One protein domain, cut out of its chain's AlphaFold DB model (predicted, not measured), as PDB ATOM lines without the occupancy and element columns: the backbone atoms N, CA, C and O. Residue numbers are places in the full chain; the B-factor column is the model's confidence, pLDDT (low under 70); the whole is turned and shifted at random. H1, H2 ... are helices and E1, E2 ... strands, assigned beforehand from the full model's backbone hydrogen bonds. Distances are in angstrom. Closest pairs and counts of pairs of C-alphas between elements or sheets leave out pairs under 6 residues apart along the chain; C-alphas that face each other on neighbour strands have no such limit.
ATOM      1  N   GLU A   2     105.954 150.249 196.123       95.00
ATOM      2  CA  GLU A   2     106.925 150.778 195.144       95.00
ATOM      3  C   GLU A   2     106.970 150.031 193.803       95.00
ATOM      4  O   GLU A   2     106.857 150.658 192.759       95.00
ATOM      5  N   ILE A   3     107.027 148.694 193.813       97.00
ATOM      6  CA  ILE A   3     107.034 147.895 192.571       97.00
ATOM      7  C   ILE A   3     105.769 148.139 191.729       97.00
ATOM      8  O   ILE A   3     105.844 148.204 190.507       97.00
ATOM      9  N   ASN A   4     104.609 148.314 192.376       96.81
ATOM     10  CA  ASN A   4     103.380 148.661 191.658       96.81
ATOM     11  C   ASN A   4     103.475 150.073 191.087       96.81
ATOM     12  O   ASN A   4     103.227 150.247 189.905       96.81
ATOM     13  N   ALA A   5     103.908 151.052 191.888       96.19
ATOM     14  CA  ALA A   5     104.078 152.423 191.421       96.19
ATOM     15  C   ALA A   5     105.019 152.508 190.206       96.19
ATOM     16  O   ALA A   5     104.694 153.205 189.251       96.19
ATOM     17  N   ALA A   6     106.125 151.763 190.200       96.69
ATOM     18  CA  ALA A   6     107.017 151.658 189.048       96.69
ATOM     19  C   ALA A   6     106.325 151.020 187.830       96.69
ATOM     20  O   ALA A   6     106.242 151.649 186.772       96.69
ATOM     21  N   ALA A   7     105.765 149.816 187.993       96.62
ATOM     22  CA  ALA A   7     105.118 149.081 186.907       96.62
ATOM     23  C   ALA A   7     103.936 149.848 186.289       96.62
ATOM     24  O   ALA A   7     103.805 149.917 185.069       96.62
ATOM     25  N   ASP A   8     103.093 150.468 187.120       96.31
ATOM     26  CA  ASP A   8     101.892 151.200 186.699       96.31
ATOM     27  C   ASP A   8     102.224 152.477 185.899       96.31
ATOM     28  O   ASP A   8     101.338 153.047 185.243       96.31
ATOM     29  N   HIS A   9     103.491 152.906 185.929       96.69
ATOM     30  CA  HIS A   9     104.020 154.090 185.253       96.69
ATOM     31  C   HIS A   9     105.083 153.784 184.186       96.69
ATOM     32  O   HIS A   9     105.736 154.701 183.692       96.69
ATOM     33  N   GLY A  10     105.233 152.518 183.786       95.06
ATOM     34  CA  GLY A  10     106.108 152.121 182.678       95.06
ATOM     35  C   GLY A  10     107.579 151.913 183.051       95.06
ATOM     36  O   GLY A  10     108.394 151.666 182.165       95.06
ATOM     37  N   ILE A  11     107.937 151.962 184.339       96.69
ATOM     38  CA  ILE A  11     109.262 151.531 184.804       96.69
ATOM     39  C   ILE A  11     109.241 150.009 184.917       96.69
ATOM     40  O   ILE A  11     108.471 149.437 185.687       96.69
ATOM     41  N   ASN A  12     110.102 149.353 184.148       96.81
ATOM     42  CA  ASN A  12     110.100 147.902 183.985       96.81
ATOM     43  C   ASN A  12     111.381 147.217 184.488       96.81
ATOM     44  O   ASN A  12     111.412 145.987 184.539       96.81
ATOM     45  N   VAL A  13     112.403 147.975 184.904       98.06
ATOM     46  CA  VAL A  13     113.649 147.447 185.480       98.06
ATOM     47  C   VAL A  13     114.145 148.343 186.618       98.06
ATOM     48  O   VAL A  13     114.240 149.555 186.448       98.06
ATOM     49  N   PHE A  14     114.526 147.746 187.749       97.94
ATOM     50  CA  PHE A  14     115.316 148.402 188.794       97.94
ATOM     51  C   PHE A  14     116.798 148.023 188.715       97.94
ATOM     52  O   PHE A  14     117.152 146.867 188.483       97.94
ATOM     53  N   ILE A  15     117.666 149.001 188.961       97.69
ATOM     54  CA  ILE A  15     119.101 148.787 189.158       97.69
ATOM     55  C   ILE A  15     119.337 148.840 190.661       97.69
ATOM     56  O   ILE A  15     119.000 149.839 191.290       97.69
ATOM     57  N   PHE A  16     119.858 147.761 191.237       97.50
ATOM     58  CA  PHE A  16     120.210 147.739 192.652       97.50
ATOM     59  C   PHE A  16     121.705 147.938 192.823       97.50
ATOM     60  O   PHE A  16     122.495 147.129 192.327       97.50
ATOM     61  N   ASP A  17     122.065 148.956 193.593       95.94
ATOM     62  CA  ASP A  17     123.387 149.081 194.185       95.94
ATOM     63  C   ASP A  17     123.654 147.834 195.028       95.94
ATOM     64  O   ASP A  17     122.882 147.458 195.917       95.94
ATOM     65  N   TRP A  18     124.727 147.139 194.680       97.75
ATOM     66  CA  TRP A  18     125.129 145.891 195.297       97.75
ATOM     67  C   TRP A  18     126.559 146.037 195.802       97.75
ATOM     68  O   TRP A  18     127.468 146.348 195.030       97.75
ATOM     69  N   TYR A  19     126.756 145.806 197.098       97.44
ATOM     70  CA  TYR A  19     128.022 146.057 197.779       97.44
ATOM     71  C   TYR A  19     128.622 144.782 198.360       97.44
ATOM     72  O   TYR A  19     127.924 143.866 198.806       97.44
ATOM     73  N   TRP A  20     129.950 144.774 198.406       97.06
ATOM     74  CA  TRP A  20     130.741 143.720 199.014       97.06
ATOM     75  C   TRP A  20     132.008 144.325 199.599       97.06
ATOM     76  O   TRP A  20     132.816 144.877 198.854       97.06
ATOM     77  N   TYR A  21     132.173 144.209 200.911       96.81
ATOM     78  CA  TYR A  21     133.307 144.777 201.635       96.81
ATOM     79  C   TYR A  21     133.838 143.752 202.632       96.81
ATOM     80  O   TYR A  21     133.065 142.986 203.206       96.81
ATOM     81  N   ASP A  22     135.161 143.691 202.784       92.94
ATOM     82  CA  ASP A  22     135.862 142.772 203.693       92.94
ATOM     83  C   ASP A  22     135.418 141.300 203.588       92.94
ATOM     84  O   ASP A  22     135.355 140.564 204.573       92.94
ATOM     85  N   GLY A  23     135.096 140.844 202.372       92.94
ATOM     86  CA  GLY A  23     134.680 139.458 202.141       92.94
ATOM     87  C   GLY A  23     133.250 139.142 202.594       92.94
ATOM     88  O   GLY A  23     132.908 137.962 202.717       92.94
ATOM     89  N   LEU A  24     132.420 140.160 202.855       94.31
ATOM     90  CA  LEU A  24     131.065 140.011 203.380       94.31
ATOM     91  C   LEU A  24     130.020 140.804 202.567       94.31
ATOM     92  O   LEU A  24     130.325 141.860 202.005       94.31
ATOM     93  N   PRO A  25     128.756 140.324 202.537       93.81
ATOM     94  CA  PRO A  25     127.620 141.108 202.058       93.81
ATOM     95  C   PRO A  25     127.502 142.451 202.783       93.81
ATOM     96  O   PRO A  25     127.564 142.486 204.012       93.81
ATOM     97  N   PHE A  26     127.217 143.528 202.050       95.06
ATOM     98  CA  PHE A  26     126.957 144.840 202.641       95.06
ATOM     99  C   PHE A  26     125.677 145.458 202.067       95.06
ATOM    100  O   PHE A  26     125.422 145.369 200.869       95.06
ATOM    101  N   LEU A  27     124.830 146.013 202.940       93.06
ATOM    102  CA  LEU A  27     123.521 146.613 202.628       93.06
ATOM    103  C   LEU A  27     122.532 145.757 201.804       93.06
ATOM    104  O   LEU A  27     121.446 146.223 201.507       93.06
ATOM    105  N   GLU A  28     122.789 144.475 201.529       91.94
ATOM    106  CA  GLU A  28     121.953 143.661 200.626       91.94
ATOM    107  C   GLU A  28     120.504 143.384 201.103       91.94
ATOM    108  O   GLU A  28     119.725 142.765 200.370       91.94
ATOM    109  N   GLY A  29     120.128 143.767 202.328       94.50
ATOM    110  CA  GLY A  29     118.819 143.455 202.921       94.50
ATOM    111  C   GLY A  29     117.638 144.007 202.115       94.50
ATOM    112  O   GLY A  29     116.643 143.309 201.924       94.50
ATOM    113  N   HIS A  30     117.766 145.214 201.548       92.25
ATOM    114  CA  HIS A  30     116.705 145.811 200.722       92.25
ATOM    115  C   HIS A  30     116.371 144.953 199.490       92.25
ATOM    116  O   HIS A  30     115.204 144.820 199.115       92.25
ATOM    117  N   LEU A  31     117.382 144.323 198.886       96.62
ATOM    118  CA  LEU A  31     117.198 143.415 197.762       96.62
ATOM    119  C   LEU A  31     116.743 142.034 198.245       96.62
ATOM    120  O   LEU A  31     115.715 141.532 197.798       96.62
ATOM    121  N   ASN A  32     117.500 141.421 199.158       96.94
ATOM    122  CA  ASN A  32     117.319 140.028 199.567       96.94
ATOM    123  C   ASN A  32     116.025 139.782 200.344       96.94
ATOM    124  O   ASN A  32     115.360 138.770 200.128       96.94
ATOM    125  N   ASP A  33     115.703 140.681 201.268       96.00
ATOM    126  CA  ASP A  33     114.576 140.534 202.183       96.00
ATOM    127  C   ASP A  33     113.385 141.398 201.770       96.00
ATOM    128  O   ASP A  33     112.250 141.053 202.090       96.00
ATOM    129  N   GLY A  34     113.636 142.475 201.018       95.88
ATOM    130  CA  GLY A  34     112.612 143.324 200.418       95.88
ATOM    131  C   GLY A  34     112.181 142.828 199.039       95.88
ATOM    132  O   GLY A  34     111.263 142.014 198.915       95.88
ATOM    133  N   TYR A  35     112.824 143.336 197.985       97.25
ATOM    134  CA  TYR A  35     112.376 143.145 196.601       97.25
ATOM    135  C   TYR A  35     112.255 141.661 196.197       97.25
ATOM    136  O   TYR A  35     111.225 141.259 195.659       97.25
ATOM    137  N   LEU A  36     113.241 140.808 196.505       97.00
ATOM    138  CA  LEU A  36     113.211 139.392 196.101       97.00
ATOM    139  C   LEU A  36     112.107 138.576 196.785       97.00
ATOM    140  O   LEU A  36     111.704 137.547 196.253       97.00
ATOM    141  N   LYS A  37     111.588 139.028 197.929       96.56
ATOM    142  CA  LYS A  37     110.481 138.363 198.639       96.56
ATOM    143  C   LYS A  37     109.126 139.028 198.395       96.56
ATOM    144  O   LYS A  37     108.104 138.531 198.870       96.56
ATOM    145  N   ALA A  38     109.092 140.149 197.675       97.12
ATOM    146  CA  ALA A  38     107.849 140.830 197.359       97.12
ATOM    147  C   ALA A  38     107.003 139.982 196.393       97.12
ATOM    148  O   ALA A  38     107.483 139.530 195.359       97.12
ATOM    149  N   ARG A  39     105.713 139.802 196.710       96.31
ATOM    150  CA  ARG A  39     104.776 138.955 195.939       96.31
ATOM    151  C   ARG A  39     104.538 139.416 194.495       96.31
ATOM    152  O   ARG A  39     103.949 138.676 193.724       96.31
ATOM    153  N   ASN A  40     104.921 140.645 194.176       97.06
ATOM    154  CA  ASN A  40     104.726 141.302 192.888       97.06
ATOM    155  C   ASN A  40     106.060 141.638 192.197       97.06
ATOM    156  O   ASN A  40     106.095 142.520 191.342       97.06
ATOM    157  N   ASN A  41     107.168 141.005 192.602       96.12
ATOM    158  CA  ASN A  41     108.507 141.264 192.060       96.12
ATOM    159  C   ASN A  41     108.708 140.804 190.608       96.12
ATOM    160  O   ASN A  41     109.755 141.041 190.014       96.12
ATOM    161  N   ASP A  42     107.725 140.137 190.026       96.62
ATOM    162  CA  ASP A  42     107.659 139.736 188.629       96.62
ATOM    163  C   ASP A  42     107.240 140.892 187.706       96.62
ATOM    164  O   ASP A  42     107.592 140.877 186.525       96.62
ATOM    165  N   ARG A  43     106.560 141.916 188.250       97.56
ATOM    166  CA  ARG A  43     106.050 143.079 187.500       97.56
ATOM    167  C   ARG A  43     107.137 144.029 186.987       97.56
ATOM    168  O   ARG A  43     106.937 144.687 185.975       97.56
ATOM    169  N   VAL A  44     108.256 144.127 187.699       97.94
ATOM    170  CA  VAL A  44     109.406 144.983 187.363       97.94
ATOM    171  C   VAL A  44     110.630 144.107 187.502       97.94
ATOM    172  O   VAL A  44     110.807 143.523 188.562       97.94
ATOM    173  N   LYS A  45     111.453 143.976 186.462       98.62
ATOM    174  CA  LYS A  45     112.699 143.201 186.503       98.62
ATOM    175  C   LYS A  45     113.766 143.923 187.330       98.62
ATOM    176  O   LYS A  45     113.580 145.064 187.742       98.62
ATOM    177  N   PHE A  46     114.906 143.285 187.554       98.62
ATOM    178  CA  PHE A  46     116.037 143.938 188.207       98.62
ATOM    179  C   PHE A  46     117.385 143.431 187.710       98.62
ATOM    180  O   PHE A  46     117.483 142.301 187.238       98.62
ATOM    181  N   TYR A  47     118.435 144.226 187.872       98.69
ATOM    182  CA  TYR A  47     119.809 143.734 187.802       98.69
ATOM    183  C   TYR A  47     120.708 144.465 188.796       98.69
ATOM    184  O   TYR A  47     120.295 145.433 189.438       98.69
ATOM    185  N   LEU A  48     121.927 143.955 188.960       98.56
ATOM    186  CA  LEU A  48     122.886 144.474 189.929       98.56
ATOM    187  C   LEU A  48     123.848 145.467 189.288       98.56
ATOM    188  O   LEU A  48     124.406 145.204 188.219       98.56
ATOM    189  N   MET A  49     124.106 146.550 190.008       98.12
ATOM    190  CA  MET A  49     125.296 147.366 189.850       98.12
ATOM    191  C   MET A  49     126.231 147.072 191.015       98.12
ATOM    192  O   MET A  49     125.930 147.413 192.155       98.12
ATOM    193  N   TRP A  50     127.372 146.443 190.745       98.12
ATOM    194  CA  TRP A  50     128.400 146.282 191.761       98.12
ATOM    195  C   TRP A  50     129.061 147.639 192.016       98.12
ATOM    196  O   TRP A  50     129.878 148.108 191.220       98.12
ATOM    197  N   ALA A  51     128.671 148.267 193.123       96.56
ATOM    198  CA  ALA A  51     129.140 149.569 193.578       96.56
ATOM    199  C   ALA A  51     130.504 149.430 194.281       96.56
ATOM    200  O   ALA A  51     130.658 149.646 195.478       96.56
ATOM    201  N   ASN A  52     131.511 149.007 193.518       97.12
ATOM    202  CA  ASN A  52     132.840 148.611 193.994       97.12
ATOM    203  C   ASN A  52     133.810 149.783 194.226       97.12
ATOM    204  O   ASN A  52     135.019 149.653 194.029       97.12
ATOM    205  N   HIS A  53     133.287 150.941 194.622       94.88
ATOM    206  CA  HIS A  53     134.102 152.081 195.028       94.88
ATOM    207  C   HIS A  53     134.526 151.950 196.501       94.88
ATOM    208  O   HIS A  53     133.933 151.190 197.274       94.88
ATOM    209  N   ASP A  54     135.549 152.704 196.906       95.62
ATOM    210  CA  ASP A  54     135.933 152.789 198.319       95.62
ATOM    211  C   ASP A  54     134.834 153.456 199.149       95.62
ATOM    212  O   ASP A  54     134.116 154.337 198.668       95.62
ATOM    213  N   VAL A  55     134.758 153.077 200.420       94.31
ATOM    214  CA  VAL A  55     133.941 153.762 201.418       94.31
ATOM    215  C   VAL A  55     134.864 154.599 202.281       94.31
ATOM    216  O   VAL A  55     135.731 154.070 202.973       94.31
ATOM    217  N   ASN A  56     134.677 155.913 202.239       93.31
ATOM    218  CA  ASN A  56     135.394 156.857 203.087       93.31
ATOM    219  C   ASN A  56     134.520 157.295 204.273       93.31
ATOM    220  O   ASN A  56     133.366 156.888 204.423       93.31
ATOM    221  N   LEU A  57     135.067 158.179 205.100       93.69
ATOM    222  CA  LEU A  57     134.386 158.715 206.276       93.69
ATOM    223  C   LEU A  57     133.125 159.554 205.981       93.69
ATOM    224  O   LEU A  57     132.385 159.844 206.914       93.69
ATOM    225  N   ALA A  58     132.811 159.881 204.719       89.50
ATOM    226  CA  ALA A  58     131.548 160.545 204.368       89.50
ATOM    227  C   ALA A  58     130.316 159.669 204.656       89.50
ATOM    228  O   ALA A  58     129.202 160.176 204.754       89.50
ATOM    229  N   TRP A  59     130.516 158.359 204.807       89.31
ATOM    230  CA  TRP A  59     129.470 157.393 205.149       89.31
ATOM    231  C   TRP A  59     129.255 157.265 206.663       89.31
ATOM    232  O   TRP A  59     128.288 156.644 207.104       89.31
ATOM    233  N   ASP A  60     130.131 157.863 207.472       89.50
ATOM    234  CA  ASP A  60     129.973 157.954 208.916       89.50
ATOM    235  C   ASP A  60     129.514 159.363 209.287       89.50
ATOM    236  O   ASP A  60     130.291 160.313 209.248       89.50
ATOM    237  N   LYS A  61     128.259 159.490 209.732       86.75
ATOM    238  CA  LYS A  61     127.671 160.768 210.164       86.75
ATOM    239  C   LYS A  61     128.558 161.547 211.146       86.75
ATOM    240  O   LYS A  61     128.501 162.768 211.166       86.75
ATOM    241  N   ARG A  62     129.354 160.864 211.975       89.62
ATOM    242  CA  ARG A  62     130.217 161.500 212.986       89.62
ATOM    243  C   ARG A  62     131.462 162.154 212.387       89.62
ATOM    244  O   ARG A  62     132.011 163.052 213.008       89.62
ATOM    245  N   ASN A  63     131.901 161.686 211.219       90.38
ATOM    246  CA  ASN A  63     133.158 162.072 210.574       90.38
ATOM    247  C   ASN A  63     132.953 162.669 209.169       90.38
ATOM    248  O   ASN A  63     133.923 163.064 208.520       90.38
ATOM    249  N   ALA A  64     131.706 162.735 208.692       88.25
ATOM    250  CA  ALA A  64     131.386 163.149 207.333       88.25
ATOM    251  C   ALA A  64     131.886 164.562 207.013       88.25
ATOM    252  O   ALA A  64     132.400 164.793 205.922       88.25
ATOM    253  N   ASP A  65     131.828 165.479 207.976       87.06
ATOM    254  CA  ASP A  65     132.299 166.854 207.801       87.06
ATOM    255  C   ASP A  65     133.813 166.915 207.556       87.06
ATOM    256  O   ASP A  65     134.282 167.604 206.646       87.06
ATOM    257  N   ASP A  66     134.597 166.156 208.322       88.88
ATOM    258  CA  ASP A  66     136.048 166.075 208.138       88.88
ATOM    259  C   ASP A  66     136.406 165.393 206.817       88.88
ATOM    260  O   ASP A  66     137.334 165.832 206.126       88.88
ATOM    261  N   ALA A  67     135.623 164.380 206.433       88.88
ATOM    262  CA  ALA A  67     135.730 163.716 205.143       88.88
ATOM    263  C   ALA A  67     135.481 164.692 203.995       88.88
ATOM    264  O   ALA A  67     136.292 164.796 203.082       88.88
ATOM    265  N   PHE A  68     134.397 165.463 204.037       85.94
ATOM    266  CA  PHE A  68     134.037 166.389 202.970       85.94
ATOM    267  C   PHE A  68     134.999 167.582 202.879       85.94
ATOM    268  O   PHE A  68     135.412 167.938 201.771       85.94
ATOM    269  N   ASN A  69     135.484 168.097 204.013       84.56
ATOM    270  CA  ASN A  69     136.502 169.154 204.073       84.56
ATOM    271  C   ASN A  69     137.927 168.681 203.744       84.56
ATOM    272  O   ASN A  69     138.824 169.502 203.570       84.56
ATOM    273  N   GLY A  70     138.159 167.368 203.686       85.38
ATOM    274  CA  GLY A  70     139.474 166.793 203.391       85.38
ATOM    275  C   GLY A  70     140.452 166.848 204.554       85.38
ATOM    276  O   GLY A  70     141.639 166.602 204.347       85.38
ATOM    277  N   LYS A  71     139.949 167.127 205.761       89.31
ATOM    278  CA  LYS A  71     140.706 167.050 207.014       89.31
ATOM    279  C   LYS A  71     141.060 165.606 207.359       89.31
ATOM    280  O   LYS A  71     142.121 165.367 207.922       89.31
ATOM    281  N   ASN A  72     140.201 164.659 206.978       91.12
ATOM    282  CA  ASN A  72     140.478 163.233 207.080       91.12
ATOM    283  C   ASN A  72     140.071 162.520 205.776       91.12
ATOM    284  O   ASN A  72     138.946 162.666 205.311       91.12
ATOM    285  N   ASN A  73     140.995 161.768 205.173       89.94
ATOM    286  CA  ASN A  73     140.759 161.010 203.938       89.94
ATOM    287  C   ASN A  73     140.889 159.492 204.154       89.94
ATOM    288  O   ASN A  73     141.117 158.753 203.194       89.94
ATOM    289  N   ASP A  74     140.766 159.034 205.400       93.94
ATOM    290  CA  ASP A  74     140.792 157.620 205.747       93.94
ATOM    291  C   ASP A  74     139.633 156.868 205.084       93.94
ATOM    292  O   ASP A  74     138.537 157.392 204.838       93.94
ATOM    293  N   LEU A  75     139.904 155.599 204.795       93.94
ATOM    294  CA  LEU A  75     138.937 154.672 204.237       93.94
ATOM    295  C   LEU A  75     138.410 153.764 205.342       93.94
ATOM    296  O   LEU A  75     139.185 153.238 206.138       93.94
ATOM    297  N   ILE A  76     137.096 153.557 205.343       94.50
ATOM    298  CA  ILE A  76     136.438 152.542 206.164       94.50
ATOM    299  C   ILE A  76     136.598 151.183 205.479       94.50
ATOM    300  O   ILE A  76     137.074 150.236 206.098       94.50
ATOM    301  N   TRP A  77     136.273 151.114 204.184       95.62
ATOM    302  CA  TRP A  77     136.385 149.896 203.383       95.62
ATOM    303  C   TRP A  77     136.968 150.172 202.005       95.62
ATOM    304  O   TRP A  77     136.718 151.215 201.395       95.62
ATOM    305  N   ARG A  78     137.728 149.201 201.496       95.31
ATOM    306  CA  ARG A  78     138.243 149.218 200.128       95.31
ATOM    307  C   ARG A  78     137.264 148.541 199.180       95.31
ATOM    308  O   ARG A  78     136.750 147.473 199.493       95.31
ATOM    309  N   GLY A  79     137.035 149.158 198.025       94.81
ATOM    310  CA  GLY A  79     136.168 148.603 196.982       94.81
ATOM    311  C   GLY A  79     136.864 147.608 196.051       94.81
ATOM    312  O   GLY A  79     136.200 146.850 195.344       94.81
ATOM    313  N   ASP A  80     138.200 147.596 196.037       95.06
ATOM    314  CA  ASP A  80     138.977 146.622 195.281       95.06
ATOM    315  C   ASP A  80     139.038 145.265 195.993       95.06
ATOM    316  O   ASP A  80     139.241 145.186 197.203       95.06
ATOM    317  N   ILE A  81     138.878 144.186 195.222       97.50
ATOM    318  CA  ILE A  81     138.947 142.805 195.711       97.50
ATOM    319  C   ILE A  81     139.877 141.974 194.832       97.50
ATOM    320  O   ILE A  81     139.995 142.223 193.631       97.50
ATOM    321  N   ASP A  82     140.501 140.962 195.428       97.81
ATOM    322  CA  ASP A  82     141.370 140.041 194.705       97.81
ATOM    323  C   ASP A  82     140.585 139.019 193.861       97.81
ATOM    324  O   ASP A  82     139.353 138.933 193.884       97.81
ATOM    325  N   ARG A  83     141.318 138.194 193.104       98.00
ATOM    326  CA  ARG A  83     140.728 137.156 192.251       98.00
ATOM    327  C   ARG A  83     139.921 136.113 193.031       98.00
ATOM    328  O   ARG A  83     138.900 135.637 192.532       98.00
ATOM    329  N   ARG A  84     140.366 135.730 194.227       98.12
ATOM    330  CA  ARG A  84     139.692 134.707 195.034       98.12
ATOM    331  C   ARG A  84     138.340 135.228 195.519       98.12
ATOM    332  O   ARG A  84     137.347 134.506 195.434       98.12
ATOM    333  N   GLU A  85     138.289 136.466 195.997       98.12
ATOM    334  CA  GLU A  85     137.041 137.112 196.394       98.12
ATOM    335  C   GLU A  85     136.141 137.397 195.186       98.12
ATOM    336  O   GLU A  85     134.937 137.141 195.259       98.12
ATOM    337  N   PHE A  86     136.705 137.804 194.043       98.62
ATOM    338  CA  PHE A  86     135.935 137.980 192.810       98.62
ATOM    339  C   PHE A  86     135.234 136.686 192.373       98.62
ATOM    340  O   PHE A  86     134.050 136.697 192.041       98.62
ATOM    341  N   GLU A  87     135.921 135.539 192.422       98.62
ATOM    342  CA  GLU A  87     135.303 134.251 192.090       98.62
ATOM    343  C   GLU A  87     134.151 133.891 193.040       98.62
ATOM    344  O   GLU A  87     133.114 133.383 192.595       98.62
ATOM    345  N   LYS A  88     134.285 134.193 194.337       98.38
ATOM    346  CA  LYS A  88     133.207 133.977 195.310       98.38
ATOM    347  C   LYS A  88     131.972 134.810 194.980       98.38
ATOM    348  O   LYS A  88     130.866 134.259 194.960       98.38
ATOM    349  N   ILE A  89     132.136 136.107 194.713       98.19
ATOM    350  CA  ILE A  89     130.993 136.973 194.399       98.19
ATOM    351  C   ILE A  89     130.403 136.655 193.022       98.19
ATOM    352  O   ILE A  89     129.184 136.637 192.894       98.19
ATOM    353  N   ALA A  90     131.218 136.264 192.038       98.69
ATOM    354  CA  ALA A  90     130.750 135.796 190.734       98.69
ATOM    355  C   ALA A  90     129.829 134.574 190.869       98.69
ATOM    356  O   ALA A  90     128.716 134.549 190.337       98.69
ATOM    357  N   LEU A  91     130.249 133.571 191.647       98.44
ATOM    358  CA  LEU A  91     129.424 132.398 191.940       98.44
ATOM    359  C   LEU A  91     128.152 132.761 192.714       98.44
ATOM    360  O   LEU A  91     127.100 132.162 192.475       98.44
ATOM    361  N   ARG A  92     128.224 133.737 193.626       97.75
ATOM    362  CA  ARG A  92     127.052 134.256 194.341       97.75
ATOM    363  C   ARG A  92     126.071 134.926 193.379       97.75
ATOM    364  O   ARG A  92     124.885 134.609 193.450       97.75
ATOM    365  N   TRP A  93     126.546 135.782 192.472       98.69
ATOM    366  CA  TRP A  93     125.721 136.425 191.449       98.69
ATOM    367  C   TRP A  93     124.974 135.411 190.600       98.69
ATOM    368  O   TRP A  93     123.745 135.453 190.537       98.69
ATOM    369  N   ILE A  94     125.706 134.442 190.052       98.75
ATOM    370  CA  ILE A  94     125.150 133.387 189.206       98.75
ATOM    371  C   ILE A  94     124.072 132.589 189.952       98.75
ATOM    372  O   ILE A  94     122.959 132.426 189.454       98.75
ATOM    373  N   ARG A  95     124.386 132.093 191.155       97.62
ATOM    374  CA  ARG A  95     123.502 131.166 191.880       97.62
ATOM    375  C   ARG A  95     122.273 131.844 192.467       97.62
ATOM    376  O   ARG A  95     121.207 131.236 192.474       97.62
ATOM    377  N   LYS A  96     122.433 133.054 193.006       96.69
ATOM    378  CA  LYS A  96     121.396 133.719 193.802       96.69
ATOM    379  C   LYS A  96     120.566 134.712 192.997       96.69
ATOM    380  O   LYS A  96     119.369 134.819 193.240       96.69
ATOM    381  N   TYR A  97     121.199 135.455 192.093       98.44
ATOM    382  CA  TYR A  97     120.556 136.588 191.434       98.44
ATOM    383  C   TYR A  97     120.254 136.292 189.965       98.44
ATOM    384  O   TYR A  97     119.097 136.393 189.574       98.44
ATOM    385  N   PHE A  98     121.230 135.850 189.163       98.69
ATOM    386  CA  PHE A  98     121.035 135.630 187.717       98.69
ATOM    387  C   PHE A  98     119.964 134.570 187.416       98.69
ATOM    388  O   PHE A  98     119.221 134.685 186.437       98.69
ATOM    389  N   SER A  99     119.870 133.559 188.283       96.00
ATOM    390  CA  SER A  99     118.869 132.488 188.252       96.00
ATOM    391  C   SER A  99     117.450 132.951 188.601       96.00
ATOM    392  O   SER A  99     116.493 132.233 188.312       96.00
ATOM    393  N   HIS A 100     117.280 134.137 189.194       98.00
ATOM    394  CA  HIS A 100     115.963 134.629 189.580       98.00
ATOM    395  C   HIS A 100     115.111 134.955 188.329       98.00
ATOM    396  O   HIS A 100     115.603 135.622 187.409       98.00
ATOM    397  N   PRO A 101     113.819 134.566 188.272       96.88
ATOM    398  CA  PRO A 101     112.954 134.817 187.106       96.88
ATOM    399  C   PRO A 101     112.772 136.305 186.753       96.88
ATOM    400  O   PRO A 101     112.563 136.673 185.591       96.88
ATOM    401  N   SER A 102     112.873 137.178 187.755       98.00
ATOM    402  CA  SER A 102     112.826 138.636 187.573       98.00
ATOM    403  C   SER A 102     114.175 139.274 187.223       98.00
ATOM    404  O   SER A 102     114.223 140.484 187.038       98.00
ATOM    405  N   TYR A 103     115.266 138.507 187.109       98.75
ATOM    406  CA  TYR A 103     116.562 139.073 186.733       98.75
ATOM    407  C   TYR A 103     116.561 139.509 185.265       98.75
ATOM    408  O   TYR A 103     116.259 138.699 184.377       98.75
ATOM    409  N   TYR A 104     116.900 140.771 185.022       98.62
ATOM    410  CA  TYR A 104     116.931 141.409 183.714       98.62
ATOM    411  C   TYR A 104     118.076 140.863 182.857       98.62
ATOM    412  O   TYR A 104     119.190 140.619 183.333       98.62
ATOM    413  N   LYS A 105     117.777 140.635 181.579       98.50
ATOM    414  CA  LYS A 105     118.676 139.996 180.620       98.50
ATOM    415  C   LYS A 105     118.600 140.732 179.290       98.50
ATOM    416  O   LYS A 105     117.524 141.179 178.911       98.50
ATOM    417  N   ILE A 106     119.719 140.782 178.578       97.50
ATOM    418  CA  ILE A 106     119.807 141.240 177.187       97.50
ATOM    419  C   ILE A 106     120.302 140.047 176.363       97.50
ATOM    420  O   ILE A 106     121.287 139.416 176.742       97.50
ATOM    421  N   ASP A 107     119.589 139.672 175.298       95.94
ATOM    422  CA  ASP A 107     119.833 138.439 174.518       95.94
ATOM    423  C   ASP A 107     119.927 137.166 175.385       95.94
ATOM    424  O   ASP A 107     120.749 136.277 175.160       95.94
ATOM    425  N   GLY A 108     119.136 137.104 176.460       97.81
ATOM    426  CA  GLY A 108     119.181 136.004 177.428       97.81
ATOM    427  C   GLY A 108     120.400 136.001 178.363       97.81
ATOM    428  O   GLY A 108     120.456 135.161 179.263       97.81
ATOM    429  N   LYS A 109     121.343 136.941 178.225       98.62
ATOM    430  CA  LYS A 109     122.491 137.096 179.131       98.62
ATOM    431  C   LYS A 109     122.119 137.969 180.339       98.62
ATOM    432  O   LYS A 109     121.650 139.089 180.123       98.62
ATOM    433  N   PRO A 110     122.308 137.520 181.598       98.81
ATOM    434  CA  PRO A 110     122.147 138.375 182.775       98.81
ATOM    435  C   PRO A 110     123.012 139.631 182.671       98.81
ATOM    436  O   PRO A 110     124.210 139.543 182.398       98.81
ATOM    437  N   VAL A 111     122.396 140.790 182.899       98.75
ATOM    438  CA  VAL A 111     123.100 142.077 182.920       98.75
ATOM    439  C   VAL A 111     123.800 142.264 184.264       98.75
ATOM    440  O   VAL A 111     123.200 142.032 185.311       98.75
ATOM    441  N   LEU A 112     125.054 142.698 184.256       98.75
ATOM    442  CA  LEU A 112     125.799 143.099 185.450       98.75
ATOM    443  C   LEU A 112     126.488 144.429 185.163       98.75
ATOM    444  O   LEU A 112     127.260 144.514 184.211       98.75
ATOM    445  N   MET A 113     126.227 145.451 185.978       98.44
ATOM    446  CA  MET A 113     126.932 146.727 185.888       98.44
ATOM    447  C   MET A 113     128.113 146.768 186.860       98.44
ATOM    448  O   MET A 113     127.983 146.351 188.009       98.44
ATOM    449  N   ILE A 114     129.251 147.293 186.409       97.94
ATOM    450  CA  ILE A 114     130.420 147.582 187.251       97.94
ATOM    451  C   ILE A 114     130.546 149.093 187.415       97.94
ATOM    452  O   ILE A 114     130.661 149.815 186.419       97.94
ATOM    453  N   TYR A 115     130.535 149.559 188.664       96.56
ATOM    454  CA  TYR A 115     130.584 150.982 188.986       96.56
ATOM    455  C   TYR A 115     131.980 151.583 188.780       96.56
ATOM    456  O   TYR A 115     132.129 152.580 188.085       96.56
ATOM    457  N   ASP A 116     133.014 150.976 189.361       95.25
ATOM    458  CA  ASP A 116     134.388 151.476 189.334       95.25
ATOM    459  C   ASP A 116     135.318 150.489 188.612       95.25
ATOM    460  O   ASP A 116     135.867 149.537 189.179       95.25
ATOM    461  N   LEU A 117     135.540 150.746 187.324       94.50
ATOM    462  CA  LEU A 117     136.453 149.966 186.488       94.50
ATOM    463  C   LEU A 117     137.912 150.050 186.949       94.50
ATOM    464  O   LEU A 117     138.682 149.111 186.737       94.50
ATOM    465  N   LYS A 118     138.316 151.151 187.588       93.62
ATOM    466  CA  LYS A 118     139.679 151.298 188.101       93.62
ATOM    467  C   LYS A 118     139.876 150.364 189.286       93.62
ATOM    468  O   LYS A 118     140.895 149.681 189.340       93.62
ATOM    469  N   LYS A 119     138.910 150.306 190.202       95.50
ATOM    470  CA  LYS A 119     138.942 149.404 191.359       95.50
ATOM    471  C   LYS A 119     138.878 147.942 190.959       95.50
ATOM    472  O   LYS A 119     139.625 147.145 191.521       95.50
ATOM    473  N   LEU A 120     138.090 147.610 189.934       96.75
ATOM    474  CA  LEU A 120     138.083 146.274 189.335       96.75
ATOM    475  C   LEU A 120     139.494 145.872 188.872       96.75
ATOM    476  O   LEU A 120     140.023 144.846 189.293       96.75
ATOM    477  N   VAL A 121     140.120 146.702 188.031       95.56
ATOM    478  CA  VAL A 121     141.455 146.426 187.477       95.56
ATOM    479  C   VAL A 121     142.519 146.382 188.571       95.56
ATOM    480  O   VAL A 121     143.375 145.500 188.561       95.56
ATOM    481  N   GLN A 122     142.479 147.327 189.511       94.12
ATOM    482  CA  GLN A 122     143.432 147.403 190.613       94.12
ATOM    483  C   GLN A 122     143.355 146.161 191.508       94.12
ATOM    484  O   GLN A 122     144.392 145.556 191.767       94.12
ATOM    485  N   GLY A 123     142.155 145.780 191.948       95.75
ATOM    486  CA  GLY A 123     141.964 144.652 192.863       95.75
ATOM    487  C   GLY A 123     142.377 143.322 192.254       95.75
ATOM    488  O   GLY A 123     143.041 142.513 192.899       95.75
ATOM    489  N   LEU A 124     142.072 143.128 190.970       97.00
ATOM    490  CA  LEU A 124     142.425 141.903 190.256       97.00
ATOM    491  C   LEU A 124     143.920 141.819 189.911       97.00
ATOM    492  O   LEU A 124     144.387 140.750 189.530       97.00
ATOM    493  N   GLY A 125     144.683 142.898 190.099       95.00
ATOM    494  CA  GLY A 125     146.137 142.913 189.917       95.00
ATOM    495  C   GLY A 125     146.609 143.409 188.549       95.00
ATOM    496  O   GLY A 125     147.786 143.262 188.225       95.00
ATOM    497  N   GLY A 126     145.729 144.028 187.761       94.12
ATOM    498  CA  GLY A 126     146.046 144.580 186.446       94.12
ATOM    499  C   GLY A 126     145.033 144.198 185.373       94.12
ATOM    500  O   GLY A 126     144.142 143.377 185.581       94.12
ATOM    501  N   ILE A 127     145.162 144.826 184.202       94.06
ATOM    502  CA  ILE A 127     144.200 144.644 183.107       94.06
ATOM    503  C   ILE A 127     144.125 143.193 182.615       94.06
ATOM    504  O   ILE A 127     143.031 142.699 182.383       94.06
ATOM    505  N   GLU A 128     145.244 142.477 182.512       93.88
ATOM    506  CA  GLU A 128     145.244 141.084 182.040       93.88
ATOM    507  C   GLU A 128     144.521 140.152 183.020       93.88
ATOM    508  O   GLU A 128     143.717 139.312 182.622       93.88
ATOM    509  N   GLN A 129     144.734 140.353 184.319       96.38
ATOM    510  CA  GLN A 129     144.054 139.600 185.368       96.38
ATOM    511  C   GLN A 129     142.566 139.952 185.442       96.38
ATOM    512  O   GLN A 129     141.745 139.082 185.742       96.38
ATOM    513  N   ALA A 130     142.211 141.206 185.142       96.50
ATOM    514  CA  ALA A 130     140.823 141.628 185.027       96.50
ATOM    515  C   ALA A 130     140.113 140.934 183.859       96.50
ATOM    516  O   ALA A 130     139.031 140.389 184.061       96.50
ATOM    517  N   LYS A 131     140.744 140.873 182.679       96.19
ATOM    518  CA  LYS A 131     140.221 140.130 181.520       96.19
ATOM    519  C   LYS A 131     139.990 138.659 181.859       96.19
ATOM    520  O   LYS A 131     138.874 138.177 181.719       96.19
ATOM    521  N   ASP A 132     140.990 137.981 182.427       97.56
ATOM    522  CA  ASP A 132     140.860 136.568 182.811       97.56
ATOM    523  C   ASP A 132     139.753 136.339 183.864       97.56
ATOM    524  O   ASP A 132     139.072 135.310 183.860       97.56
ATOM    525  N   ALA A 133     139.525 137.299 184.765       98.44
ATOM    526  CA  ALA A 133     138.433 137.221 185.732       98.44
ATOM    527  C   ALA A 133     137.057 137.367 185.064       98.44
ATOM    528  O   ALA A 133     136.138 136.615 185.397       98.44
ATOM    529  N   ILE A 134     136.916 138.286 184.107       98.31
ATOM    530  CA  ILE A 134     135.680 138.442 183.333       98.31
ATOM    531  C   ILE A 134     135.439 137.230 182.423       98.31
ATOM    532  O   ILE A 134     134.321 136.719 182.388       98.31
ATOM    533  N   ASP A 135     136.473 136.675 181.790       98.50
ATOM    534  CA  ASP A 135     136.373 135.435 181.010       98.50
ATOM    535  C   ASP A 135     135.969 134.241 181.882       98.50
ATOM    536  O   ASP A 135     135.205 133.360 181.473       98.50
ATOM    537  N   MET A 136     136.458 134.191 183.123       98.69
ATOM    538  CA  MET A 136     136.007 133.217 184.111       98.69
ATOM    539  C   MET A 136     134.521 133.411 184.450       98.69
ATOM    540  O   MET A 136     133.783 132.421 184.459       98.69
ATOM    541  N   LEU A 137     134.064 134.648 184.678       98.75
ATOM    542  CA  LEU A 137     132.650 134.952 184.923       98.75
ATOM    543  C   LEU A 137     131.777 134.530 183.731       98.75
ATOM    544  O   LEU A 137     130.764 133.858 183.930       98.75
ATOM    545  N   GLU A 138     132.188 134.853 182.505       98.69
ATOM    546  CA  GLU A 138     131.523 134.455 181.260       98.69
ATOM    547  C   GLU A 138     131.397 132.927 181.161       98.69
ATOM    548  O   GLU A 138     130.298 132.395 180.975       98.69
ATOM    549  N   ARG A 139     132.500 132.188 181.361       98.69
ATOM    550  CA  ARG A 139     132.500 130.714 181.328       98.69
ATOM    551  C   ARG A 139     131.603 130.101 182.399       98.69
ATOM    552  O   ARG A 139     130.836 129.191 182.092       98.69
ATOM    553  N   LYS A 140     131.672 130.578 183.646       98.75
ATOM    554  CA  LYS A 140     130.831 130.053 184.736       98.75
ATOM    555  C   LYS A 140     129.354 130.386 184.530       98.75
ATOM    556  O   LYS A 140     128.496 129.566 184.843       98.75
ATOM    557  N   THR A 141     129.053 131.551 183.960       98.75
ATOM    558  CA  THR A 141     127.683 131.941 183.601       98.75
ATOM    559  C   THR A 141     127.132 131.031 182.499       98.75
ATOM    560  O   THR A 141     126.002 130.556 182.608       98.75
ATOM    561  N   LYS A 142     127.960 130.673 181.507       98.69
ATOM    562  CA  LYS A 142     127.626 129.654 180.497       98.69
ATOM    563  C   LYS A 142     127.379 128.270 181.091       98.69
ATOM    564  O   LYS A 142     126.382 127.631 180.773       98.69
ATOM    565  N   GLN A 143     128.238 127.827 182.008       98.56
ATOM    566  CA  GLN A 143     128.067 126.551 182.718       98.56
ATOM    567  C   GLN A 143     126.776 126.494 183.549       98.56
ATOM    568  O   GLN A 143     126.234 125.413 183.754       98.56
ATOM    569  N   ALA A 144     126.270 127.643 184.004       98.38
ATOM    570  CA  ALA A 144     124.995 127.746 184.709       98.38
ATOM    571  C   ALA A 144     123.763 127.763 183.779       98.38
ATOM    572  O   ALA A 144     122.645 127.895 184.271       98.38
ATOM    573  N   GLY A 145     123.949 127.623 182.461       98.25
ATOM    574  CA  GLY A 145     122.867 127.496 181.479       98.25
ATOM    575  C   GLY A 145     122.483 128.789 180.754       98.25
ATOM    576  O   GLY A 145     121.516 128.787 179.996       98.25
ATOM    577  N   PHE A 146     123.217 129.887 180.951       98.62
ATOM    578  CA  PHE A 146     122.991 131.140 180.220       98.62
ATOM    579  C   PHE A 146     123.866 131.230 178.955       98.62
ATOM    580  O   PHE A 146     124.903 130.577 178.879       98.62
ATOM    581  N   PRO A 147     123.548 132.090 177.971       98.31
ATOM    582  CA  PRO A 147     124.421 132.314 176.810       98.31
ATOM    583  C   PRO A 147     125.762 133.007 177.132       98.31
ATOM    584  O   PRO A 147     126.635 133.084 176.269       98.31
ATOM    585  N   GLY A 148     125.915 133.552 178.340       98.44
ATOM    586  CA  GLY A 148     127.028 134.397 178.788       98.44
ATOM    587  C   GLY A 148     126.540 135.448 179.784       98.44
ATOM    588  O   GLY A 148     125.382 135.402 180.190       98.44
ATOM    589  N   VAL A 149     127.388 136.400 180.156       98.56
ATOM    590  CA  VAL A 149     127.046 137.594 180.943       98.56
ATOM    591  C   VAL A 149     127.050 138.826 180.034       98.56
ATOM    592  O   VAL A 149     127.850 138.929 179.106       98.56
ATOM    593  N   HIS A 150     126.132 139.764 180.265       98.38
ATOM    594  CA  HIS A 150     126.152 141.068 179.605       98.38
ATOM    595  C   HIS A 150     126.768 142.084 180.564       98.38
ATOM    596  O   HIS A 150     126.122 142.513 181.521       98.38
ATOM    597  N   LEU A 151     128.021 142.465 180.319       98.38
ATOM    598  CA  LEU A 151     128.712 143.450 181.146       98.38
ATOM    599  C   LEU A 151     128.303 144.873 180.738       98.38
ATOM    600  O   LEU A 151     128.466 145.263 179.580       98.38
ATOM    601  N   ASN A 152     127.778 145.640 181.691       97.94
ATOM    602  CA  ASN A 152     127.546 147.074 181.569       97.94
ATOM    603  C   ASN A 152     128.591 147.843 182.385       97.94
ATOM    604  O   ASN A 152     129.001 147.406 183.462       97.94
ATOM    605  N   VAL A 153     129.028 148.993 181.882       96.75
ATOM    606  CA  VAL A 153     130.041 149.813 182.553       96.75
ATOM    607  C   VAL A 153     129.628 151.273 182.656       96.75
ATOM    608  O   VAL A 153     128.845 151.772 181.844       96.75
ATOM    609  N   MET A 154     130.221 151.966 183.628       94.62
ATOM    610  CA  MET A 154     130.058 153.404 183.809       94.62
ATOM    611  C   MET A 154     130.662 154.210 182.658       94.62
ATOM    612  O   MET A 154     131.877 154.308 182.501       94.62
ATOM    613  N   SER A 155     129.801 154.864 181.887       93.19
ATOM    614  CA  SER A 155     130.148 155.652 180.712       93.19
ATOM    615  C   SER A 155     131.018 156.858 181.065       93.19
ATOM    616  O   SER A 155     131.916 157.211 180.308       93.19
ATOM    617  N   TRP A 156     130.827 157.466 182.242       87.81
ATOM    618  CA  TRP A 156     131.656 158.588 182.698       87.81
ATOM    619  C   TRP A 156     133.115 158.207 182.948       87.81
ATOM    620  O   TRP A 156     133.996 159.065 182.880       87.81
ATOM    621  N   MET A 157     133.396 156.924 183.191       88.88
ATOM    622  CA  MET A 157     134.767 156.436 183.302       88.88
ATOM    623  C   MET A 157     135.450 156.299 181.941       88.88
ATOM    624  O   MET A 157     136.669 156.178 181.892       88.88
ATOM    625  N   LEU A 158     134.709 156.332 180.832       90.12
ATOM    626  CA  LEU A 158     135.263 156.193 179.487       90.12
ATOM    627  C   LEU A 158     135.867 157.523 179.034       90.12
ATOM    628  O   LEU A 158     135.277 158.279 178.273       90.12
ATOM    629  N   ASN A 159     137.051 157.828 179.561       88.44
ATOM    630  CA  ASN A 159     137.825 159.009 179.202       88.44
ATOM    631  C   ASN A 159     139.340 158.744 179.305       88.44
ATOM    632  O   ASN A 159     139.802 157.790 179.938       88.44
ATOM    633  N   ASN A 160     140.144 159.623 178.704       85.25
ATOM    634  CA  ASN A 160     141.603 159.468 178.666       85.25
ATOM    635  C   ASN A 160     142.261 159.460 180.056       85.25
ATOM    636  O   ASN A 160     143.270 158.779 180.256       85.25
ATOM    637  N   LYS A 161     141.691 160.173 181.037       86.38
ATOM    638  CA  LYS A 161     142.206 160.202 182.414       86.38
ATOM    639  C   LYS A 161     142.060 158.837 183.085       86.38
ATOM    640  O   LYS A 161     142.969 158.427 183.805       86.38
ATOM    641  N   PHE A 162     140.963 158.121 182.841       88.00
ATOM    642  CA  PHE A 162     140.813 156.737 183.286       88.00
ATOM    643  C   PHE A 162     141.846 155.827 182.617       88.00
ATOM    644  O   PHE A 162     142.571 155.120 183.315       88.00
ATOM    645  N   LEU A 163     141.996 155.906 181.290       86.62
ATOM    646  CA  LEU A 163     142.943 155.063 180.554       86.62
ATOM    647  C   LEU A 163     144.397 155.239 181.033       86.62
ATOM    648  O   LEU A 163     145.181 154.293 180.992       86.62
ATOM    649  N   GLN A 164     144.772 156.435 181.502       86.06
ATOM    650  CA  GLN A 164     146.079 156.725 182.116       86.06
ATOM    651  C   GLN A 164     146.298 156.066 183.480       86.06
ATOM    652  O   GLN A 164     147.440 155.890 183.895       86.06
ATOM    653  N   GLN A 165     145.226 155.685 184.169       85.12
ATOM    654  CA  GLN A 165     145.285 155.052 185.485       85.12
ATOM    655  C   GLN A 165     145.257 153.522 185.413       85.12
ATOM    656  O   GLN A 165     145.585 152.870 186.406       85.12
ATOM    657  N   VAL A 166     144.892 152.948 184.263       83.81
ATOM    658  CA  VAL A 166     144.908 151.498 184.032       83.81
ATOM    659  C   VAL A 166     146.355 150.995 184.055       83.81
ATOM    660  O   VAL A 166     147.185 151.411 183.246       83.81
ATOM    661  N   ARG A 167     146.656 150.090 184.993       77.62
ATOM    662  CA  ARG A 167     147.978 149.469 185.172       77.62
ATOM    663  C   ARG A 167     148.002 148.038 184.622       77.62
ATOM    664  O   ARG A 167     146.977 147.357 184.587       77.62
ATOM    665  N   GLY A 168     149.184 147.579 184.219       72.12
ATOM    666  CA  GLY A 168     149.437 146.228 183.709       72.12
ATOM    667  C   GLY A 168     150.556 146.217 182.668       72.12
ATOM    668  O   GLY A 168     150.968 147.276 182.198       72.12
ATOM    669  N   VAL A 169     151.048 145.025 182.321       66.94
ATOM    670  CA  VAL A 169     152.151 144.850 181.351       66.94
ATOM    671  C   VAL A 169     151.726 145.296 179.947       66.94
ATOM    672  O   VAL A 169     152.488 145.958 179.250       66.94
ATOM    673  N   SER A 170     150.477 145.011 179.574       74.06
ATOM    674  CA  SER A 170     149.899 145.344 178.270       74.06
ATOM    675  C   SER A 170     148.810 146.405 178.420       74.06
ATOM    676  O   SER A 170     147.616 146.101 178.419       74.06
ATOM    677  N   ARG A 171     149.207 147.670 178.599       79.31
ATOM    678  CA  ARG A 171     148.237 148.770 178.691       79.31
ATOM    679  C   ARG A 171     147.409 148.844 177.394       79.31
ATOM    680  O   ARG A 171     148.001 148.817 176.313       79.31
ATOM    681  N   PRO A 172     146.069 148.959 177.468       84.88
ATOM    682  CA  PRO A 172     145.253 149.128 176.272       84.88
ATOM    683  C   PRO A 172     145.663 150.389 175.510       84.88
ATOM    684  O   PRO A 172     145.928 151.429 176.118       84.88
ATOM    685  N   LYS A 173     145.709 150.287 174.179       88.56
ATOM    686  CA  LYS A 173     146.076 151.402 173.290       88.56
ATOM    687  C   LYS A 173     145.074 152.563 173.350       88.56
ATOM    688  O   LYS A 173     145.464 153.718 173.231       88.56
ATOM    689  N   ASP A 174     143.801 152.241 173.552       91.44
ATOM    690  CA  ASP A 174     142.667 153.157 173.595       91.44
ATOM    691  C   ASP A 174     141.546 152.549 174.462       91.44
ATOM    692  O   ASP A 174     141.654 151.426 174.970       91.44
ATOM    693  N   LEU A 175     140.475 153.318 174.673       92.06
ATOM    694  CA  LEU A 175     139.315 152.883 175.451       92.06
ATOM    695  C   LEU A 175     138.530 151.765 174.754       92.06
ATOM    696  O   LEU A 175     138.001 150.897 175.443       92.06
ATOM    697  N   GLN A 176     138.495 151.732 173.419       92.31
ATOM    698  CA  GLN A 176     137.819 150.659 172.685       92.31
ATOM    699  C   GLN A 176     138.497 149.310 172.958       92.31
ATOM    700  O   GLN A 176     137.832 148.364 173.359       92.31
ATOM    701  N   ALA A 177     139.827 149.245 172.882       91.75
ATOM    702  CA  ALA A 177     140.592 148.044 173.209       91.75
ATOM    703  C   ALA A 177     140.433 147.618 174.679       91.75
ATOM    704  O   ALA A 177     140.505 146.428 174.991       91.75
ATOM    705  N   PHE A 178     140.228 148.572 175.595       93.44
ATOM    706  CA  PHE A 178     139.886 148.264 176.985       93.44
ATOM    707  C   PHE A 178     138.507 147.590 177.083       93.44
ATOM    708  O   PHE A 178     138.384 146.553 177.734       93.44
ATOM    709  N   LEU A 179     137.491 148.153 176.422       93.88
ATOM    710  CA  LEU A 179     136.120 147.635 176.421       93.88
ATOM    711  C   LEU A 179     136.026 146.259 175.754       93.88
ATOM    712  O   LEU A 179     135.419 145.352 176.324       93.88
ATOM    713  N   ASP A 180     136.682 146.083 174.607       92.00
ATOM    714  CA  ASP A 180     136.754 144.806 173.891       92.00
ATOM    715  C   ASP A 180     137.426 143.737 174.760       92.00
ATOM    716  O   ASP A 180     136.951 142.608 174.851       92.00
ATOM    717  N   GLY A 181     138.506 144.111 175.456       90.62
ATOM    718  CA  GLY A 181     139.236 143.212 176.343       90.62
ATOM    719  C   GLY A 181     138.398 142.690 177.509       90.62
ATOM    720  O   GLY A 181     138.554 141.538 177.896       90.62
ATOM    721  N   LEU A 182     137.505 143.513 178.061       92.94
ATOM    722  CA  LEU A 182     136.574 143.101 179.115       92.94
ATOM    723  C   LEU A 182     135.255 142.541 178.566       92.94
ATOM    724  O   LEU A 182     134.343 142.283 179.350       92.94
ATOM    725  N   ASN A 183     135.126 142.364 177.246       93.56
ATOM    726  CA  ASN A 183     133.894 141.913 176.599       93.56
ATOM    727  C   ASN A 183     132.667 142.754 177.032       93.56
ATOM    728  O   ASN A 183     131.598 142.229 177.361       93.56
ATOM    729  N   CYS A 184     132.841 144.078 177.095       95.06
ATOM    730  CA  CYS A 184     131.797 145.011 177.512       95.06
ATOM    731  C   CYS A 184     130.648 145.045 176.496       95.06
ATOM    732  O   CYS A 184     130.840 145.381 175.332       95.06
ATOM    733  N   GLY A 185     129.431 144.747 176.954       94.44
ATOM    734  CA  GLY A 185     128.242 144.698 176.102       94.44
ATOM    735  C   GLY A 185     127.474 146.018 176.024       94.44
ATOM    736  O   GLY A 185     126.774 146.256 175.040       94.44
ATOM    737  N   SER A 186     127.556 146.866 177.054       96.94
ATOM    738  CA  SER A 186     126.949 148.202 177.043       96.94
ATOM    739  C   SER A 186     127.650 149.195 177.971       96.94
ATOM    740  O   SER A 186     128.386 148.815 178.880       96.94
ATOM    741  N   ALA A 187     127.383 150.482 177.762       96.06
ATOM    742  CA  ALA A 187     127.797 151.567 178.641       96.06
ATOM    743  C   ALA A 187     126.586 152.413 179.047       96.06
ATOM    744  O   ALA A 187     125.703 152.701 178.236       96.06
ATOM    745  N   SER A 188     126.540 152.801 180.317       94.31
ATOM    746  CA  SER A 188     125.483 153.628 180.896       94.31
ATOM    747  C   SER A 188     126.026 154.443 182.064       94.31
ATOM    748  O   SER A 188     127.194 154.321 182.401       94.31
ATOM    749  N   THR A 189     125.212 155.267 182.711       90.19
ATOM    750  CA  THR A 189     125.604 155.877 183.986       90.19
ATOM    751  C   THR A 189     124.452 155.827 184.974       90.19
ATOM    752  O   THR A 189     123.289 155.842 184.562       90.19
TER     753      THR A 189
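What this domain is: This is residues 2 to 189 of the 327 residues of the protein "Glycosyltransferase WbsX" of Chitinophaga ginsengisegetis (UniProt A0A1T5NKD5). A strongly twisted sheet of six strands forms the core, with the long helices H4 and H6 along one side of it and H2 over the E1 and E3 part. Residues 55 to 77 fold out and back as an arm with H3 near its tip, while the short helix H7 sits off the sheet, close to both H5 and H8, and H8 is near E7. The printed part has 188 residues, with eight named helices and seven named strands in the order H1 E1 E2 H2 E3 H3 E4 H4 E5 H5 H6 E6 H7 H8 E7. The mixed sheet runs E2 E1 E3 E5 E6 E7; the class is mixed, helices and strands. The whole is compact, with a radius of gyration of the C-alphas of 17.4 A and spans of 45 by 43 by 30 A.

Where its parts are: The sheet holds E2, residues 24 to 26; E1, 13 to 21, 25.6 A long; E3, 45 to 50, 16.8 A; E5, 109 to 114, 15.5 A; E6, 150 to 154; and E7, 184 to 188. E4 is residues 75 to 77. The helices are H1, residues 2 to 7; H2, 29 to 37; H3, 64 to 69; H4, 83 to 98, 20.3 A; H5, 117 to 124; H6, 127 to 143, 24.2 A; H7, 160 to 165; and H8, 175 to 181. C-alpha 2 is at (106.925, 150.778, 195.144) and C-alpha 188 at (125.483, 153.628, 180.896).

How they stand to each other: The hairpin E1 and E2 is antiparallel, with N 24 and O 21 at 2.9 A. The other neighbours are parallel: E1 and E3 with N 14 and O 45 at 2.8 A, E3 and E5 with N 50 and O 113 at 2.8 A, E5 and E6 with N 152 and O 112 at 2.8 A, E6 and E7 with N 185 and O 151 at 2.8 A. E5, H5 H6, E6 and E6, H7 H8, E7 are strand-helix-strand units, parallel neighbours joined through helices, with right-handed crossovers. H2, H4 and H6 are on the sheet, in two layers, one of strands and one of helices; H1 and H8 only graze it. H4 and H6 touch, closest at the C-alphas of Ala 90 and Leu 137, 6.2 A, at a shallow tilt of 34 degrees, only just short of steep. H5 and H6 touch only at the corner, closest at the C-alphas of Val 121 and Ala 130, 5.4 A. H5 and H7 are close but not clearly touching. H3 and H4 are apart. Residues 55 to 56 pair antiparallel with E4. Every O i to N i+4 pair is within hydrogen-bond range in H1, H3, H5, H6 and H8; H2 has 3 of 5, H4 11 of 12 and H7 1 of 2.

The domain as a whole: The C-alphas farthest apart are those of Asp 8 and Val 169, 50.9 A. The printed part has no cut. The link from E3 to H3, 13 residues, is long. Mean pLDDT of the printed part is 94.5; residue 169 alone is under 70.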